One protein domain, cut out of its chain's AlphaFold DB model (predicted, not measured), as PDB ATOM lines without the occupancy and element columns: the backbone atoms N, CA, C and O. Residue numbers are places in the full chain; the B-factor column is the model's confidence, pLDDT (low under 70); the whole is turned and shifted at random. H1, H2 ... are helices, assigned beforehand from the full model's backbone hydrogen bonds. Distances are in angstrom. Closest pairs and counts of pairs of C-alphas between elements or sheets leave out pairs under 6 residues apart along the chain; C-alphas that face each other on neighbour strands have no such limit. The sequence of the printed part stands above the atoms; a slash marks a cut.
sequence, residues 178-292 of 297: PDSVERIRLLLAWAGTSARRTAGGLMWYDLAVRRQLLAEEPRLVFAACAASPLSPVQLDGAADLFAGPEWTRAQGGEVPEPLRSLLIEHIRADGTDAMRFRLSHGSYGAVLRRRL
ATOM      1  N   PRO A 178      -6.030 -34.126  44.043       96.56
ATOM      2  CA  PRO A 178      -4.858 -34.729  44.678       96.56
ATOM      3  C   PRO A 178      -3.933 -35.433  43.675       96.56
ATOM      4  O   PRO A 178      -2.712 -35.423  43.864       96.56
ATOM      5  N   ASP A 179      -4.478 -35.980  42.582       97.06
ATOM      6  CA  ASP A 179      -3.689 -36.568  41.496       97.06
ATOM      7  C   ASP A 179      -2.879 -35.490  40.758       97.06
ATOM      8  O   ASP A 179      -3.410 -34.462  40.331       97.06
ATOM      9  N   SER A 180      -1.567 -35.699  40.633       96.19
ATOM     10  CA  SER A 180      -0.669 -34.696  40.052       96.19
ATOM     11  C   SER A 180      -0.864 -34.527  38.549       96.19
ATOM     12  O   SER A 180      -0.776 -33.403  38.058       96.19
ATOM     13  N   VAL A 181      -1.162 -35.602  37.817       96.56
ATOM     14  CA  VAL A 181      -1.376 -35.542  36.368       96.56
ATOM     15  C   VAL A 181      -2.648 -34.763  36.057       96.56
ATOM     16  O   VAL A 181      -2.617 -33.843  35.236       96.56
ATOM     17  N   GLU A 182      -3.746 -35.079  36.738       96.88
ATOM     18  CA  GLU A 182      -5.017 -34.369  36.616       96.88
ATOM     19  C   GLU A 182      -4.858 -32.890  36.976       96.88
ATOM     20  O   GLU A 182      -5.178 -32.016  36.163       96.88
ATOM     21  N   ARG A 183      -4.275 -32.600  38.147       98.00
ATOM     22  CA  ARG A 183      -4.057 -31.232  38.628       98.00
ATOM     23  C   ARG A 183      -3.226 -30.400  37.655       98.00
ATOM     24  O   ARG A 183      -3.607 -29.276  37.340       98.00
ATOM     25  N   ILE A 184      -2.118 -30.937  37.140       98.38
ATOM     26  CA  ILE A 184      -1.264 -30.224  36.180       98.38
ATOM     27  C   ILE A 184      -2.031 -29.929  34.893       98.38
ATOM     28  O   ILE A 184      -2.005 -28.800  34.411       98.38
ATOM     29  N   ARG A 185      -2.747 -30.908  34.333       98.12
ATOM     30  CA  ARG A 185      -3.518 -30.721  33.092       98.12
ATOM     31  C   ARG A 185      -4.624 -29.681  33.242       98.12
ATOM     32  O   ARG A 185      -4.912 -28.940  32.302       98.12
ATOM     33  N   LEU A 186      -5.228 -29.614  34.418       97.75
ATOM     34  CA  LEU A 186      -6.238 -28.631  34.774       97.75
ATOM     35  C   LEU A 186      -5.635 -27.232  34.955       97.75
ATOM     36  O   LEU A 186      -6.158 -26.266  34.401       97.75
ATOM     37  N   LEU A 187      -4.482 -27.118  35.619       98.06
ATOM     38  CA  LEU A 187      -3.743 -25.857  35.721       98.06
ATOM     39  C   LEU A 187      -3.247 -25.365  34.352       98.06
ATOM     40  O   LEU A 187      -3.291 -24.166  34.087       98.06
ATOM     41  N   LEU A 188      -2.826 -26.268  33.458       98.00
ATOM     42  CA  LEU A 188      -2.473 -25.936  32.074       98.00
ATOM     43  C   LEU A 188      -3.685 -25.410  31.298       98.00
ATOM     44  O   LEU A 188      -3.566 -24.403  30.605       98.00
ATOM     45  N   ALA A 189      -4.854 -26.039  31.439       97.69
ATOM     46  CA  ALA A 189      -6.082 -25.542  30.817       97.69
ATOM     47  C   ALA A 189      -6.445 -24.141  31.336       97.69
ATOM     48  O   ALA A 189      -6.744 -23.245  30.549       97.69
ATOM     49  N   TRP A 190      -6.351 -23.920  32.649       97.19
ATOM     50  CA  TRP A 190      -6.660 -22.619  33.232       97.19
ATOM     51  C   TRP A 190      -5.662 -21.538  32.790       97.19
ATOM     52  O   TRP A 190      -6.071 -20.459  32.363       97.19
ATOM     53  N   ALA A 191      -4.359 -21.841  32.783       95.12
ATOM     54  CA  ALA A 191      -3.324 -20.943  32.260       95.12
ATOM     55  C   ALA A 191      -3.533 -20.604  30.771       95.12
ATOM     56  O   ALA A 191      -3.274 -19.474  30.344       95.12
ATOM     57  N   GLY A 192      -4.042 -21.559  29.989       94.12
ATOM     58  CA  GLY A 192      -4.340 -21.387  28.569       94.12
ATOM     59  C   GLY A 192      -5.376 -20.308  28.269       94.12
ATOM     60  O   GLY A 192      -5.281 -19.647  27.238       94.12
ATOM     61  N   THR A 193      -6.300 -20.040  29.195       91.56
ATOM     62  CA  THR A 193      -7.347 -19.015  29.007       91.56
ATOM     63  C   THR A 193      -6.786 -17.609  28.807       91.56
ATOM     64  O   THR A 193      -7.355 -16.806  28.068       91.56
ATOM     65  N   SER A 194      -5.621 -17.334  29.397       87.12
ATOM     66  CA  SER A 194      -4.909 -16.069  29.243       87.12
ATOM     67  C   SER A 194      -3.807 -16.131  28.185       87.12
ATOM     68  O   SER A 194      -3.253 -15.092  27.839       87.12
ATOM     69  N   ALA A 195      -3.412 -17.305  27.690       84.69
ATOM     70  CA  ALA A 195      -2.205 -17.479  26.871       84.69
ATOM     71  C   ALA A 195      -2.285 -16.788  25.496       84.69
ATOM     72  O   ALA A 195      -1.270 -16.280  25.003       84.69
ATOM     73  N   ARG A 196      -3.493 -16.699  24.928       84.69
ATOM     74  CA  ARG A 196      -3.787 -16.067  23.626       84.69
ATOM     75  C   ARG A 196      -3.995 -14.551  23.678       84.69
ATOM     76  O   ARG A 196      -4.404 -13.964  22.683       84.69
ATOM     77  N   ARG A 197      -3.714 -13.905  24.813       78.50
ATOM     78  CA  ARG A 197      -3.797 -12.442  24.960       78.50
ATOM     79  C   ARG A 197      -3.053 -11.714  23.825       78.50
ATOM     80  O   ARG A 197      -1.932 -12.092  23.479       78.50
ATOM     81  N   THR A 198      -3.681 -10.686  23.257       66.50
ATOM     82  CA  THR A 198      -3.122  -9.843  22.183       66.50
ATOM     83  C   THR A 198      -2.357  -8.639  22.729       66.50
ATOM     84  O   THR A 198      -1.382  -8.214  22.117       66.50
ATOM     85  N   ALA A 199      -2.748  -8.147  23.906       64.69
ATOM     86  CA  ALA A 199      -2.124  -7.033  24.607       64.69
ATOM     87  C   ALA A 199      -2.079  -7.286  26.126       64.69
ATOM     88  O   ALA A 199      -2.814  -8.125  26.662       64.69
ATOM     89  N   GLY A 200      -1.193  -6.561  26.813       65.06
ATOM     90  CA  GLY A 200      -0.990  -6.665  28.257       65.06
ATOM     91  C   GLY A 200      -0.210  -7.914  28.691       65.06
ATOM     92  O   GLY A 200      -0.337  -9.009  28.136       65.06
ATOM     93  N   GLY A 201       0.626  -7.753  29.717       75.56
ATOM     94  CA  GLY A 201       1.419  -8.836  30.300       75.56
ATOM     95  C   GLY A 201       0.583  -9.903  31.022       75.56
ATOM     96  O   GLY A 201      -0.647  -9.966  30.932       75.56
ATOM     97  N   LEU A 202       1.270 -10.785  31.749       83.81
ATOM     98  CA  LEU A 202       0.619 -11.633  32.750       83.81
ATOM     99  C   LEU A 202       0.150 -10.757  33.908       83.81
ATOM    100  O   LEU A 202       0.942  -9.988  34.448       83.81
ATOM    101  N   MET A 203      -1.103 -10.924  34.313       90.06
ATOM    102  CA  MET A 203      -1.621 -10.283  35.515       90.06
ATOM    103  C   MET A 203      -1.200 -11.078  36.755       90.06
ATOM    104  O   MET A 203      -0.829 -12.254  36.671       90.06
ATOM    105  N   TRP A 204      -1.277 -10.470  37.940       90.50
ATOM    106  CA  TRP A 204      -0.879 -11.131  39.192       90.50
ATOM    107  C   TRP A 204      -1.640 -12.444  39.454       90.50
ATOM    108  O   TRP A 204      -1.067 -13.367  40.043       90.50
ATOM    109  N   TYR A 205      -2.891 -12.550  38.989       94.19
ATOM    110  CA  TYR A 205      -3.701 -13.766  39.078       94.19
ATOM    111  C   TYR A 205      -3.239 -14.860  38.103       94.19
ATOM    112  O   TYR A 205      -3.160 -16.023  38.496       94.19
ATOM    113  N   ASP A 206      -2.788 -14.509  36.892       94.06
ATOM    114  CA  ASP A 206      -2.167 -15.469  35.967       94.06
ATOM    115  C   ASP A 206      -0.889 -16.063  36.586       94.06
ATOM    116  O   ASP A 206      -0.616 -17.265  36.510       94.06
ATOM    117  N   LEU A 207      -0.115 -15.214  37.276       92.31
ATOM    118  CA  LEU A 207       1.084 -15.638  37.992       92.31
ATOM    119  C   LEU A 207       0.775 -16.594  39.153       92.31
ATOM    120  O   LEU A 207       1.668 -17.326  39.570       92.31
ATOM    121  N   ALA A 208      -0.436 -16.594  39.719       95.19
ATOM    122  CA  ALA A 208      -0.802 -17.533  40.780       95.19
ATOM    123  C   ALA A 208      -0.878 -18.976  40.255       95.19
ATOM    124  O   ALA A 208      -0.256 -19.860  40.838       95.19
ATOM    125  N   VAL A 209      -1.536 -19.194  39.112       96.00
ATOM    126  CA  VAL A 209      -1.601 -20.511  38.448       96.00
ATOM    127  C   VAL A 209      -0.219 -20.936  37.958       96.00
ATOM    128  O   VAL A 209       0.210 -22.066  38.188       96.00
ATOM    129  N   ARG A 210       0.536 -20.007  37.355       93.50
ATOM    130  CA  ARG A 210       1.902 -20.286  36.892       93.50
ATOM    131  C   ARG A 210       2.832 -20.716  38.029       93.50
ATOM    132  O   ARG A 210       3.639 -21.617  37.833       93.50
ATOM    133  N   ARG A 211       2.734 -20.099  39.211       93.88
ATOM    134  CA  ARG A 211       3.539 -20.497  40.379       93.88
ATOM    135  C   ARG A 211       3.235 -21.920  40.830       93.88
ATOM    136  O   ARG A 211       4.177 -22.642  41.124       93.88
ATOM    137  N   GLN A 212       1.967 -22.330  40.820       96.31
ATOM    138  CA  GLN A 212       1.604 -23.712  41.142       96.31
ATOM    139  C   GLN A 212       2.208 -24.697  40.133       96.31
ATOM    140  O   GLN A 212       2.838 -25.665  40.541       96.31
ATOM    141  N   LEU A 213       2.121 -24.407  38.827       95.75
ATOM    142  CA  LEU A 213       2.759 -25.225  37.783       95.75
ATOM    143  C   LEU A 213       4.285 -25.323  37.946       95.75
ATOM    144  O   LEU A 213       4.858 -26.383  37.723       95.75
ATOM    145  N   LEU A 214       4.946 -24.229  38.333       93.50
ATOM    146  CA  LEU A 214       6.397 -24.196  38.564       93.50
ATOM    147  C   LEU A 214       6.829 -24.889  39.864       93.50
ATOM    148  O   LEU A 214       8.006 -25.216  39.996       93.50
ATOM    149  N   ALA A 215       5.911 -25.072  40.817       93.56
ATOM    150  CA  ALA A 215       6.159 -25.777  42.073       93.56
ATOM    151  C   ALA A 215       6.035 -27.306  41.934       93.56
ATOM    152  O   ALA A 215       6.470 -28.035  42.825       93.56
ATOM    153  N   GLU A 216       5.443 -27.796  40.842       94.19
ATOM    154  CA  GLU A 216       5.401 -29.223  40.524       94.19
ATOM    155  C   GLU A 216       6.768 -29.725  40.036       94.19
ATOM    156  O   GLU A 216       7.572 -28.989  39.456       94.19
ATOM    157  N   GLU A 217       7.037 -31.013  40.250       92.50
ATOM    158  CA  GLU A 217       8.267 -31.641  39.769       92.50
ATOM    159  C   GLU A 217       8.257 -31.686  38.225       92.50
ATOM    160  O   GLU A 217       7.277 -32.158  37.640       92.50
ATOM    161  N   PRO A 218       9.315 -31.237  37.518       91.75
ATOM    162  CA  PRO A 218       9.284 -31.129  36.057       91.75
ATOM    163  C   PRO A 218       8.937 -32.433  35.339       91.75
ATOM    164  O   PRO A 218       8.233 -32.410  34.327       91.75
ATOM    165  N   ARG A 219       9.384 -33.583  35.863       92.44
ATOM    166  CA  ARG A 219       9.051 -34.886  35.272       92.44
ATOM    167  C   ARG A 219       7.562 -35.191  35.376       92.44
ATOM    168  O   ARG A 219       7.021 -35.751  34.427       92.44
ATOM    169  N   LEU A 220       6.889 -34.777  36.452       95.06
ATOM    170  CA  LEU A 220       5.433 -34.880  36.569       95.06
ATOM    171  C   LEU A 220       4.725 -33.973  35.563       95.06
ATOM    172  O   LEU A 220       3.749 -34.401  34.953       95.06
ATOM    173  N   VAL A 221       5.244 -32.767  35.311       95.94
ATOM    174  CA  VAL A 221       4.684 -31.867  34.287       95.94
ATOM    175  C   VAL A 221       4.779 -32.492  32.895       95.94
ATOM    176  O   VAL A 221       3.798 -32.506  32.149       95.94
ATOM    177  N   PHE A 222       5.928 -33.077  32.552       95.12
ATOM    178  CA  PHE A 222       6.092 -33.787  31.283       95.12
ATOM    179  C   PHE A 222       5.227 -35.046  31.203       95.12
ATOM    180  O   PHE A 222       4.598 -35.282  30.171       95.12
ATOM    181  N   ALA A 223       5.149 -35.829  32.283       95.19
ATOM    182  CA  ALA A 223       4.293 -37.009  32.353       95.19
ATOM    183  C   ALA A 223       2.819 -36.637  32.153       95.19
ATOM    184  O   ALA A 223       2.125 -37.290  31.379       95.19
ATOM    185  N   ALA A 224       2.357 -35.541  32.755       97.44
ATOM    186  CA  ALA A 224       0.994 -35.052  32.593       97.44
ATOM    187  C   ALA A 224       0.686 -34.615  31.150       97.44
ATOM    188  O   ALA A 224      -0.415 -34.856  30.644       97.44
ATOM    189  N   CYS A 225       1.671 -34.025  30.464       96.88
ATOM    190  CA  CYS A 225       1.571 -33.688  29.043       96.88
ATOM    191  C   CYS A 225       1.539 -34.931  28.139       96.88
ATOM    192  O   CYS A 225       0.899 -34.902  27.092       96.88
ATOM    193  N   ALA A 226       2.217 -36.011  28.535       95.31
ATOM    194  CA  ALA A 226       2.315 -37.251  27.766       95.31
ATOM    195  C   ALA A 226       1.203 -38.272  28.073       95.31
ATOM    196  O   ALA A 226       0.978 -39.175  27.271       95.31
ATOM    197  N   ALA A 227       0.512 -38.146  29.211       93.44
ATOM    198  CA  ALA A 227      -0.481 -39.118  29.678       93.44
ATOM    199  C   ALA A 227      -1.660 -39.302  28.706       93.44
ATOM    200  O   ALA A 227      -2.207 -40.396  28.584       93.44
ATOM    201  N   SER A 228      -2.055 -38.234  28.014       93.25
ATOM    202  CA  SER A 228      -3.087 -38.240  26.976       93.25
ATOM    203  C   SER A 228      -2.968 -36.984  26.103       93.25
ATOM    204  O   SER A 228      -2.370 -35.996  26.551       93.25
ATOM    205  N   PRO A 229      -3.534 -36.977  24.878       96.19
ATOM    206  CA  PRO A 229      -3.520 -35.795  24.021       96.19
ATOM    207  C   PRO A 229      -4.003 -34.549  24.770       96.19
ATOM    208  O   PRO A 229      -5.015 -34.586  25.475       96.19
ATOM    209  N   LEU A 230      -3.247 -33.459  24.670       97.19
ATOM    210  CA  LEU A 230      -3.627 -32.179  25.262       97.19
ATOM    211  C   LEU A 230      -4.732 -31.535  24.422       97.19
ATOM    212  O   LEU A 230      -4.697 -31.583  23.193       97.19
ATOM    213  N   SER A 231      -5.706 -30.919  25.086       96.81
ATOM    214  CA  SER A 231      -6.682 -30.073  24.400       96.81
ATOM    215  C   SER A 231      -6.016 -28.785  23.883       96.81
ATOM    216  O   SER A 231      -4.960 -28.398  24.394       96.81
ATOM    217  N   PRO A 232      -6.626 -28.063  22.922       96.06
ATOM    218  CA  PRO A 232      -6.066 -26.808  22.413       96.06
ATOM    219  C   PRO A 232      -5.740 -25.785  23.512       96.06
ATOM    220  O   PRO A 232      -4.656 -25.210  23.515       96.06
ATOM    221  N   VAL A 233      -6.620 -25.625  24.507       95.75
ATOM    222  CA  VAL A 233      -6.383 -24.697  25.626       95.75
ATOM    223  C   VAL A 233      -5.244 -25.167  26.541       95.75
ATOM    224  O   VAL A 233      -4.469 -24.357  27.043       95.75
ATOM    225  N   GLN A 234      -5.072 -26.479  26.722       97.75
ATOM    226  CA  GLN A 234      -3.933 -27.021  27.468       97.75
ATOM    227  C   GLN A 234      -2.617 -26.818  26.715       97.75
ATOM    228  O   GLN A 234      -1.602 -26.520  27.343       97.75
ATOM    229  N   LEU A 235      -2.634 -26.937  25.383       97.06
ATOM    230  CA  LEU A 235      -1.488 -26.613  24.533       97.06
ATOM    231  C   LEU A 235      -1.130 -25.127  24.626       97.06
ATOM    232  O   LEU A 235       0.050 -24.802  24.734       97.06
ATOM    233  N   ASP A 236      -2.123 -24.234  24.671       95.25
ATOM    234  CA  ASP A 236      -1.885 -22.801  24.867       95.25
ATOM    235  C   ASP A 236      -1.216 -22.513  26.220       95.25
ATOM    236  O   ASP A 236      -0.231 -21.774  26.289       95.25
ATOM    237  N   GLY A 237      -1.715 -23.126  27.299       95.25
ATOM    238  CA  GLY A 237      -1.142 -22.971  28.637       95.25
ATOM    239  C   GLY A 237       0.263 -23.560  28.756       95.25
ATOM    240  O   GLY A 237       1.148 -22.934  29.338       95.25
ATOM    241  N   ALA A 238       0.498 -24.727  28.151       95.31
ATOM    242  CA  ALA A 238       1.817 -25.348  28.080       95.31
ATOM    243  C   ALA A 238       2.804 -24.474  27.293       95.31
ATOM    244  O   ALA A 238       3.922 -24.235  27.751       95.31
ATOM    245  N   ALA A 239       2.381 -23.932  26.149       92.56
ATOM    246  CA  ALA A 239       3.195 -23.017  25.361       92.56
ATOM    247  C   ALA A 239       3.574 -21.753  26.152       92.56
ATOM    248  O   ALA A 239       4.742 -21.364  26.154       92.56
ATOM    249  N   ASP A 240       2.623 -21.131  26.862       90.19
ATOM    250  CA  ASP A 240       2.881 -19.936  27.682       90.19
ATOM    251  C   ASP A 240       3.789 -20.238  28.892       90.19
ATOM    252  O   ASP A 240       4.634 -19.409  29.238       90.19
ATOM    253  N   LEU A 241       3.658 -21.423  29.511       91.94
ATOM    254  CA  LEU A 241       4.518 -21.887  30.608       91.94
ATOM    255  C   LEU A 241       5.964 -22.085  30.141       91.94
ATOM    256  O   LEU A 241       6.883 -21.488  30.705       91.94
ATOM    257  N   PHE A 242       6.175 -22.913  29.115       90.38
ATOM    258  CA  PHE A 242       7.518 -23.323  28.702       90.38
ATOM    259  C   PHE A 242       8.284 -22.225  27.950       90.38
ATOM    260  O   PHE A 242       9.516 -22.176  28.010       90.38
ATOM    261  N   ALA A 243       7.577 -21.298  27.293       84.19
ATOM    262  CA  ALA A 243       8.185 -20.099  26.715       84.19
ATOM    263  C   ALA A 243       8.556 -19.039  27.775       84.19
ATOM    264  O   ALA A 243       9.231 -18.053  27.463       84.19
ATOM    265  N   GLY A 244       8.113 -19.219  29.026       81.62
ATOM    266  CA  GLY A 244       8.344 -18.285  30.120       81.62
ATOM    267  C   GLY A 244       9.801 -18.266  30.610       81.62
ATOM    268  O   GLY A 244      10.447 -19.318  30.731       81.62
ATOM    269  N   PRO A 245      10.342 -17.087  30.972       80.50
ATOM    270  CA  PRO A 245      11.683 -16.988  31.543       80.50
ATOM    271  C   PRO A 245      11.788 -17.675  32.912       80.50
ATOM    272  O   PRO A 245      12.885 -18.063  33.308       80.50
ATOM    273  N   GLU A 246      10.682 -17.840  33.644       83.56
ATOM    274  CA  GLU A 246      10.658 -18.548  34.929       83.56
ATOM    275  C   GLU A 246      10.976 -20.036  34.768       83.56
ATOM    276  O   GLU A 246      11.817 -20.547  35.503       83.56
ATOM    277  N   TRP A 247      10.371 -20.709  33.779       85.50
ATOM    278  CA  TRP A 247      10.659 -22.118  33.483       85.50
ATOM    279  C   TRP A 247      12.141 -22.314  33.163       85.50
ATOM    280  O   TRP A 247      12.788 -23.244  33.632       85.50
ATOM    281  N   THR A 248      12.716 -21.373  32.418       80.25
ATOM    282  CA  THR A 248      14.133 -21.425  32.040       80.25
ATOM    283  C   THR A 248      15.062 -21.222  33.222       80.25
ATOM    284  O   THR A 248      16.055 -21.931  33.349       80.25
ATOM    285  N   ARG A 249      14.743 -20.262  34.095       79.25
ATOM    286  CA  ARG A 249      15.533 -19.987  35.300       79.25
ATOM    287  C   ARG A 249      15.450 -21.127  36.311       79.25
ATOM    288  O   ARG A 249      16.469 -21.470  36.894       79.25
ATOM    289  N   ALA A 250      14.263 -21.696  36.507       75.00
ATOM    290  CA  ALA A 250      14.047 -22.757  37.483       75.00
ATOM    291  C   ALA A 250      14.541 -24.125  36.990       75.00
ATOM    292  O   ALA A 250      15.091 -24.882  37.779       75.00
ATOM    293  N   GLN A 251      14.357 -24.431  35.699       72.00
ATOM    294  CA  GLN A 251      14.491 -25.792  35.152       72.00
ATOM    295  C   GLN A 251      15.446 -25.888  33.949       72.00
ATOM    296  O   GLN A 251      15.413 -26.853  33.191       72.00
ATOM    297  N   GLY A 252      16.266 -24.862  33.701       70.12
ATOM    298  CA  GLY A 252      17.254 -24.852  32.612       70.12
ATOM    299  C   GLY A 252      16.671 -24.722  31.197       70.12
ATOM    300  O   GLY A 252      17.426 -24.684  30.227       70.12
ATOM    301  N   GLY A 253      15.345 -24.617  31.057       69.44
ATOM    302  CA  GLY A 253      14.665 -24.461  29.764       69.44
ATOM    303  C   GLY A 253      14.539 -25.761  28.966       69.44
ATOM    304  O   GLY A 253      14.223 -25.735  27.773       69.44
ATOM    305  N   GLU A 254      14.794 -26.906  29.600       79.25
ATOM    306  CA  GLU A 254      14.642 -28.200  28.950       79.25
ATOM    307  C   GLU A 254      13.160 -28.562  28.810       79.25
ATOM    308  O   GLU A 254      12.353 -28.374  29.720       79.25
ATOM    309  N   VAL A 255      12.802 -29.052  27.623       86.88
ATOM    310  CA  VAL A 255      11.476 -29.577  27.274       86.88
ATOM    311  C   VAL A 255      11.717 -30.767  26.345       86.88
ATOM    312  O   VAL A 255      12.458 -30.584  25.367       86.88
ATOM    313  N   PRO A 256      11.147 -31.955  26.620       90.12
ATOM    314  CA  PRO A 256      11.311 -33.132  25.774       90.12
ATOM    315  C   PRO A 256      10.919 -32.857  24.321       90.12
ATOM    316  O   PRO A 256       9.920 -32.188  24.058       90.12
ATOM    317  N   GLU A 257      11.690 -33.394  23.376       88.88
ATOM    318  CA  GLU A 257      11.532 -33.084  21.949       88.88
ATOM    319  C   GLU A 257      10.141 -33.396  21.369       88.88
ATOM    320  O   GLU A 257       9.623 -32.555  20.628       88.88
ATOM    321  N   PRO A 258       9.470 -34.508  21.740       92.00
ATOM    322  CA  PRO A 258       8.106 -34.764  21.276       92.00
ATOM    323  C   PRO A 258       7.120 -33.667  21.700       92.00
ATOM    324  O   PRO A 258       6.310 -33.211  20.898       92.00
ATOM    325  N   LEU A 259       7.229 -33.188  22.945       92.75
ATOM    326  CA  LEU A 259       6.375 -32.118  23.465       92.75
ATOM    327  C   LEU A 259       6.725 -30.768  22.828       92.75
ATOM    328  O   LEU A 259       5.836 -30.009  22.463       92.75
ATOM    329  N   ARG A 260       8.016 -30.478  22.646       91.06
ATOM    330  CA  ARG A 260       8.477 -29.269  21.949       91.06
ATOM    331  C   ARG A 260       7.911 -29.192  20.532       91.06
ATOM    332  O   ARG A 260       7.370 -28.153  20.165       91.06
ATOM    333  N   SER A 261       8.022 -30.275  19.766       91.56
ATOM    334  CA  SER A 261       7.530 -30.343  18.385       91.56
ATOM    335  C   SER A 261       6.022 -30.110  18.323       91.56
ATOM    336  O   SER A 261       5.570 -29.248  17.574       91.56
ATOM    337  N   LEU A 262       5.265 -30.775  19.203       94.50
ATOM    338  CA  LEU A 262       3.817 -30.605  19.317       94.50
ATOM    339  C   LEU A 262       3.413 -29.144  19.584       94.50
ATOM    340  O   LEU A 262       2.506 -28.618  18.942       94.50
ATOM    341  N   LEU A 263       4.098 -28.460  20.508       93.75
ATOM    342  CA  LEU A 263       3.807 -27.059  20.836       93.75
ATOM    343  C   LEU A 263       4.151 -26.108  19.680       93.75
ATOM    344  O   LEU A 263       3.420 -25.149  19.432       93.75
ATOM    345  N   ILE A 264       5.249 -26.371  18.961       91.50
ATOM    346  CA  ILE A 264       5.639 -25.595  17.776       91.50
ATOM    347  C   ILE A 264       4.584 -25.743  16.675       91.50
ATOM    348  O   ILE A 264       4.185 -24.744  16.078       91.50
ATOM    349  N   GLU A 265       4.133 -26.967  16.404       94.06
ATOM    350  CA  GLU A 265       3.106 -27.244  15.395       94.06
ATOM    351  C   GLU A 265       1.777 -26.573  15.744       94.06
ATOM    352  O   GLU A 265       1.214 -25.873  14.902       94.06
ATOM    353  N   HIS A 266       1.337 -26.684  17.001       95.06
ATOM    354  CA  HIS A 266       0.135 -26.014  17.503       95.06
ATOM    355  C   HIS A 266       0.184 -24.492  17.288       95.06
ATOM    356  O   HIS A 266      -0.730 -23.905  16.710       95.06
ATOM    357  N   ILE A 267       1.289 -23.843  17.673       92.75
ATOM    358  CA  ILE A 267       1.449 -22.388  17.519       92.75
ATOM    359  C   ILE A 267       1.544 -21.970  16.047       92.75
ATOM    360  O   ILE A 267       1.069 -20.894  15.675       92.75
ATOM    361  N   ARG A 268       2.157 -22.789  15.187       92.44
ATOM    362  CA  ARG A 268       2.216 -22.509  13.747       92.44
ATOM    363  C   ARG A 268       0.841 -22.592  13.099       92.44
ATOM    364  O   ARG A 268       0.531 -21.737  12.276       92.44
ATOM    365  N   ALA A 269       0.046 -23.588  13.480       94.25
ATOM    366  CA  ALA A 269      -1.284 -23.798  12.930       94.25
ATOM    367  C   ALA A 269      -2.270 -22.706  13.367       94.25
ATOM    368  O   ALA A 269      -2.996 -22.180  12.529       94.25
ATOM    369  N   ASP A 270      -2.278 -22.351  14.657       91.31
ATOM    370  CA  ASP A 270      -3.369 -21.556  15.242       91.31
ATOM    371  C   ASP A 270      -2.913 -20.545  16.316       91.31
ATOM    372  O   ASP A 270      -3.725 -19.911  16.979       91.31
ATOM    373  N   GLY A 271      -1.610 -20.354  16.534       89.19
ATOM    374  CA  GLY A 271      -1.108 -19.422  17.550       89.19
ATOM    375  C   GLY A 271      -1.273 -17.943  17.178       89.19
ATOM    376  O   GLY A 271      -1.271 -17.578  16.005       89.19
ATOM    377  N   THR A 272      -1.341 -17.066  18.183       89.88
ATOM    378  CA  THR A 272      -1.308 -15.606  17.969       89.88
ATOM    379  C   THR A 272       0.101 -15.114  17.633       89.88
ATOM    380  O   THR A 272       1.093 -15.801  17.900       89.88
ATOM    381  N   ASP A 273       0.228 -13.890  17.117       87.56
ATOM    382  CA  ASP A 273       1.542 -13.293  16.836       87.56
ATOM    383  C   ASP A 273       2.411 -13.188  18.093       87.56
ATOM    384  O   ASP A 273       3.599 -13.505  18.053       87.56
ATOM    385  N   ALA A 274       1.812 -12.878  19.246       83.19
ATOM    386  CA  ALA A 274       2.505 -12.894  20.531       83.19
ATOM    387  C   ALA A 274       3.019 -14.299  20.906       83.19
ATOM    388  O   ALA A 274       4.130 -14.448  21.425       83.19
ATOM    389  N   MET A 275       2.247 -15.358  20.639       86.56
ATOM    390  CA  MET A 275       2.695 -16.740  20.862       86.56
ATOM    391  C   MET A 275       3.840 -17.120  19.919       86.56
ATOM    392  O   MET A 275       4.848 -17.655  20.382       86.56
ATOM    393  N   ARG A 276       3.737 -16.787  18.626       87.12
ATOM    394  CA  ARG A 276       4.796 -17.024  17.626       87.12
ATOM    395  C   ARG A 276       6.079 -16.265  17.966       87.12
ATOM    396  O   ARG A 276       7.173 -16.830  17.874       87.12
ATOM    397  N   PHE A 277       5.948 -15.017  18.417       82.88
ATOM    398  CA  PHE A 277       7.062 -14.196  18.879       82.88
ATOM    399  C   PHE A 277       7.769 -14.845  20.074       82.88
ATOM    400  O   PHE A 277       8.980 -15.056  20.016       82.88
ATOM    401  N   ARG A 278       7.025 -15.247  21.117       77.94
ATOM    402  CA  ARG A 278       7.576 -15.917  22.312       77.94
ATOM    403  C   ARG A 278       8.197 -17.277  22.002       77.94
ATOM    404  O   ARG A 278       9.225 -17.611  22.579       77.94
ATOM    405  N   LEU A 279       7.629 -18.042  21.076       75.00
ATOM    406  CA  LEU A 279       8.209 -19.311  20.639       75.00
ATOM    407  C   LEU A 279       9.560 -19.105  19.928       75.00
ATOM    408  O   LEU A 279      10.498 -19.865  20.153       75.00
ATOM    409  N   SER A 280       9.669 -18.062  19.099       68.31
ATOM    410  CA  SER A 280      10.861 -17.790  18.277       68.31
ATOM    411  C   SER A 280      11.971 -17.049  19.040       68.31
ATOM    412  O   SER A 280      13.155 -17.305  18.826       68.31
ATOM    413  N   HIS A 281      11.598 -16.143  19.946       63.22
ATOM    414  CA  HIS A 281      12.518 -15.237  20.650       63.22
ATOM    415  C   HIS A 281      12.611 -15.492  22.156       63.22
ATOM    416  O   HIS A 281      13.533 -14.991  22.799       63.22
ATOM    417  N   GLY A 282      11.688 -16.268  22.723       58.00
ATOM    418  CA  GLY A 282      11.731 -16.680  24.120       58.00
ATOM    419  C   GLY A 282      12.791 -17.746  24.390       58.00
ATOM    420  O   GLY A 282      13.705 -18.002  23.602       58.00
ATOM    421  N   SER A 283      12.661 -18.393  25.540       53.00
ATOM    422  CA  SER A 283      13.574 -19.401  26.093       53.00
ATOM    423  C   SER A 283      14.013 -20.518  25.135       53.00
ATOM    424  O   SER A 283      15.145 -20.998  25.227       53.00
ATOM    425  N   TYR A 284      13.181 -20.879  24.159       50.66
ATOM    426  CA  TYR A 284      13.519 -21.827  23.092       50.66
ATOM    427  C   TYR A 284      14.674 -21.337  22.198       50.66
ATOM    428  O   TYR A 284      15.587 -22.107  21.889       50.66
ATOM    429  N   GLY A 285      14.694 -20.046  21.851       44.47
ATOM    430  CA  GLY A 285      15.741 -19.425  21.035       44.47
ATOM    431  C   GLY A 285      17.070 -19.240  21.776       44.47
ATOM    432  O   GLY A 285      18.127 -19.227  21.147       44.47
ATOM    433  N   ALA A 286      17.051 -19.136  23.109       46.78
ATOM    434  CA  ALA A 286      18.263 -19.051  23.928       46.78
ATOM    435  C   ALA A 286      18.972 -20.413  24.065       46.78
ATOM    436  O   ALA A 286      20.203 -20.472  24.034       46.78
ATOM    437  N   VAL A 287      18.210 -21.509  24.160       46.41
ATOM    438  CA  VAL A 287      18.746 -22.882  24.167       46.41
ATOM    439  C   VAL A 287      19.224 -23.296  22.767       46.41
ATOM    440  O   VAL A 287      20.297 -23.888  22.649       46.41
ATOM    441  N   LEU A 288      18.511 -22.910  21.699       41.78
ATOM    442  CA  LEU A 288      18.963 -23.113  20.312       41.78
ATOM    443  C   LEU A 288      20.250 -22.336  20.005       41.78
ATOM    444  O   LEU A 288      21.178 -22.911  19.445       41.78
ATOM    445  N   ARG A 289      20.372 -21.076  20.448       47.34
ATOM    446  CA  ARG A 289      21.612 -20.291  20.291       47.34
ATOM    447  C   ARG A 289      22.804 -20.871  21.058       47.34
ATOM    448  O   ARG A 289      23.929 -20.768  20.579       47.34
ATOM    449  N   ARG A 290      22.576 -21.518  22.208       47.53
ATOM    450  CA  ARG A 290      23.637 -22.216  22.962       47.53
ATOM    451  C   ARG A 290      24.012 -23.576  22.369       47.53
ATOM    452  O   ARG A 290      25.171 -23.955  22.476       47.53
ATOM    453  N   ARG A 291      23.076 -24.297  21.739       46.00
ATOM    454  CA  ARG A 291      23.354 -25.589  21.078       46.00
ATOM    455  C   ARG A 291      23.913 -25.453  19.656       46.00
ATOM    456  O   ARG A 291      24.604 -26.362  19.216       46.00
ATOM    457  N   LEU A 292      23.648 -24.346  18.959       43.62
ATOM    458  CA  LEU A 292      24.072 -24.123  17.565       43.62
ATOM    459  C   LEU A 292      25.302 -23.217  17.399       43.62
ATOM    460  O   LEU A 292      25.595 -22.840  16.273       43.62
TER     461      LEU A 292
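This is residues 178 to 292 of the 297 residues of an uncharacterized protein of Streptomyces ipomoeae (UniProt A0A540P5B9). The short helix H4 forms the core, with the hairpin of H1 and H2 on one side, H1 crossing H4, and the hairpin of H6 and H7 on the opposite side. H3 packs across the beginning of H1, H5 lies beside H2, and H8 is at the far end from Pro 178 without touching any helix. The 115 printed residues hold eight named helices, H1 to H8 in chain order, and no named strand: all helix. The whole is compact, with a radius of gyration of the C-alphas of 13.0 A and spans of 40 by 31 by 26 A.

Find C-alpha 180 at (-0.669, -34.696, 40.052); from there H1 runs 21.7 A to residue 195. Next come H2, residues 206 to 215, H3, residues 218 to 226, and H4, residues 232 to 242, 15.4 A long from C-alpha 232 at (-6.066, -26.808, 22.413). H5 is residues 245 to 251, H6 residues 257 to 270 over 20.0 A, H7 residues 273 to 281, and H8 residues 283 to 291, ending at C-alpha 291 (23.354, -25.589, 21.078).

Look at Gly 192 and Gly 237, the closest C-alphas of H1 and H4, 3.6 A apart; these helices touch about perpendicular, at 90 degrees. H1 and H2 touch as a helical hairpin at a shallow tilt of 30 degrees, closest at C-alphas 187 and 209, 6.4 A. With residues 180 to 185 alone, H1 touches H3, closest at C-alphas 181 and 224, 4.5 A. H2 and H5 only just touch, with 3 pairs of C-alphas within 8 A, the closest 214 and 247, 6.9 A. H6 touches H4 with residues 263 to 266 alone, closest at C-alphas 263 and 239, 6.1 A. H6 and H7 form a helical hairpin, closest at C-alphas 267 and 276, 6.3 A. H8 is close but not clearly touching H5, with C-alphas 283 and 245 6.3 A apart. Every O i to N i+4 pair is within hydrogen-bond range in H2 to H8; in H1, 10 of 12 are.

The C-alphas farthest apart, those of Pro 178 and Leu 292, are 41.0 A apart. The printed part has no cut; the link from H1 to H2 is short, the others are tight. The model's pLDDT is under 70 at residues 198 to 200, 253 and 280 to 292.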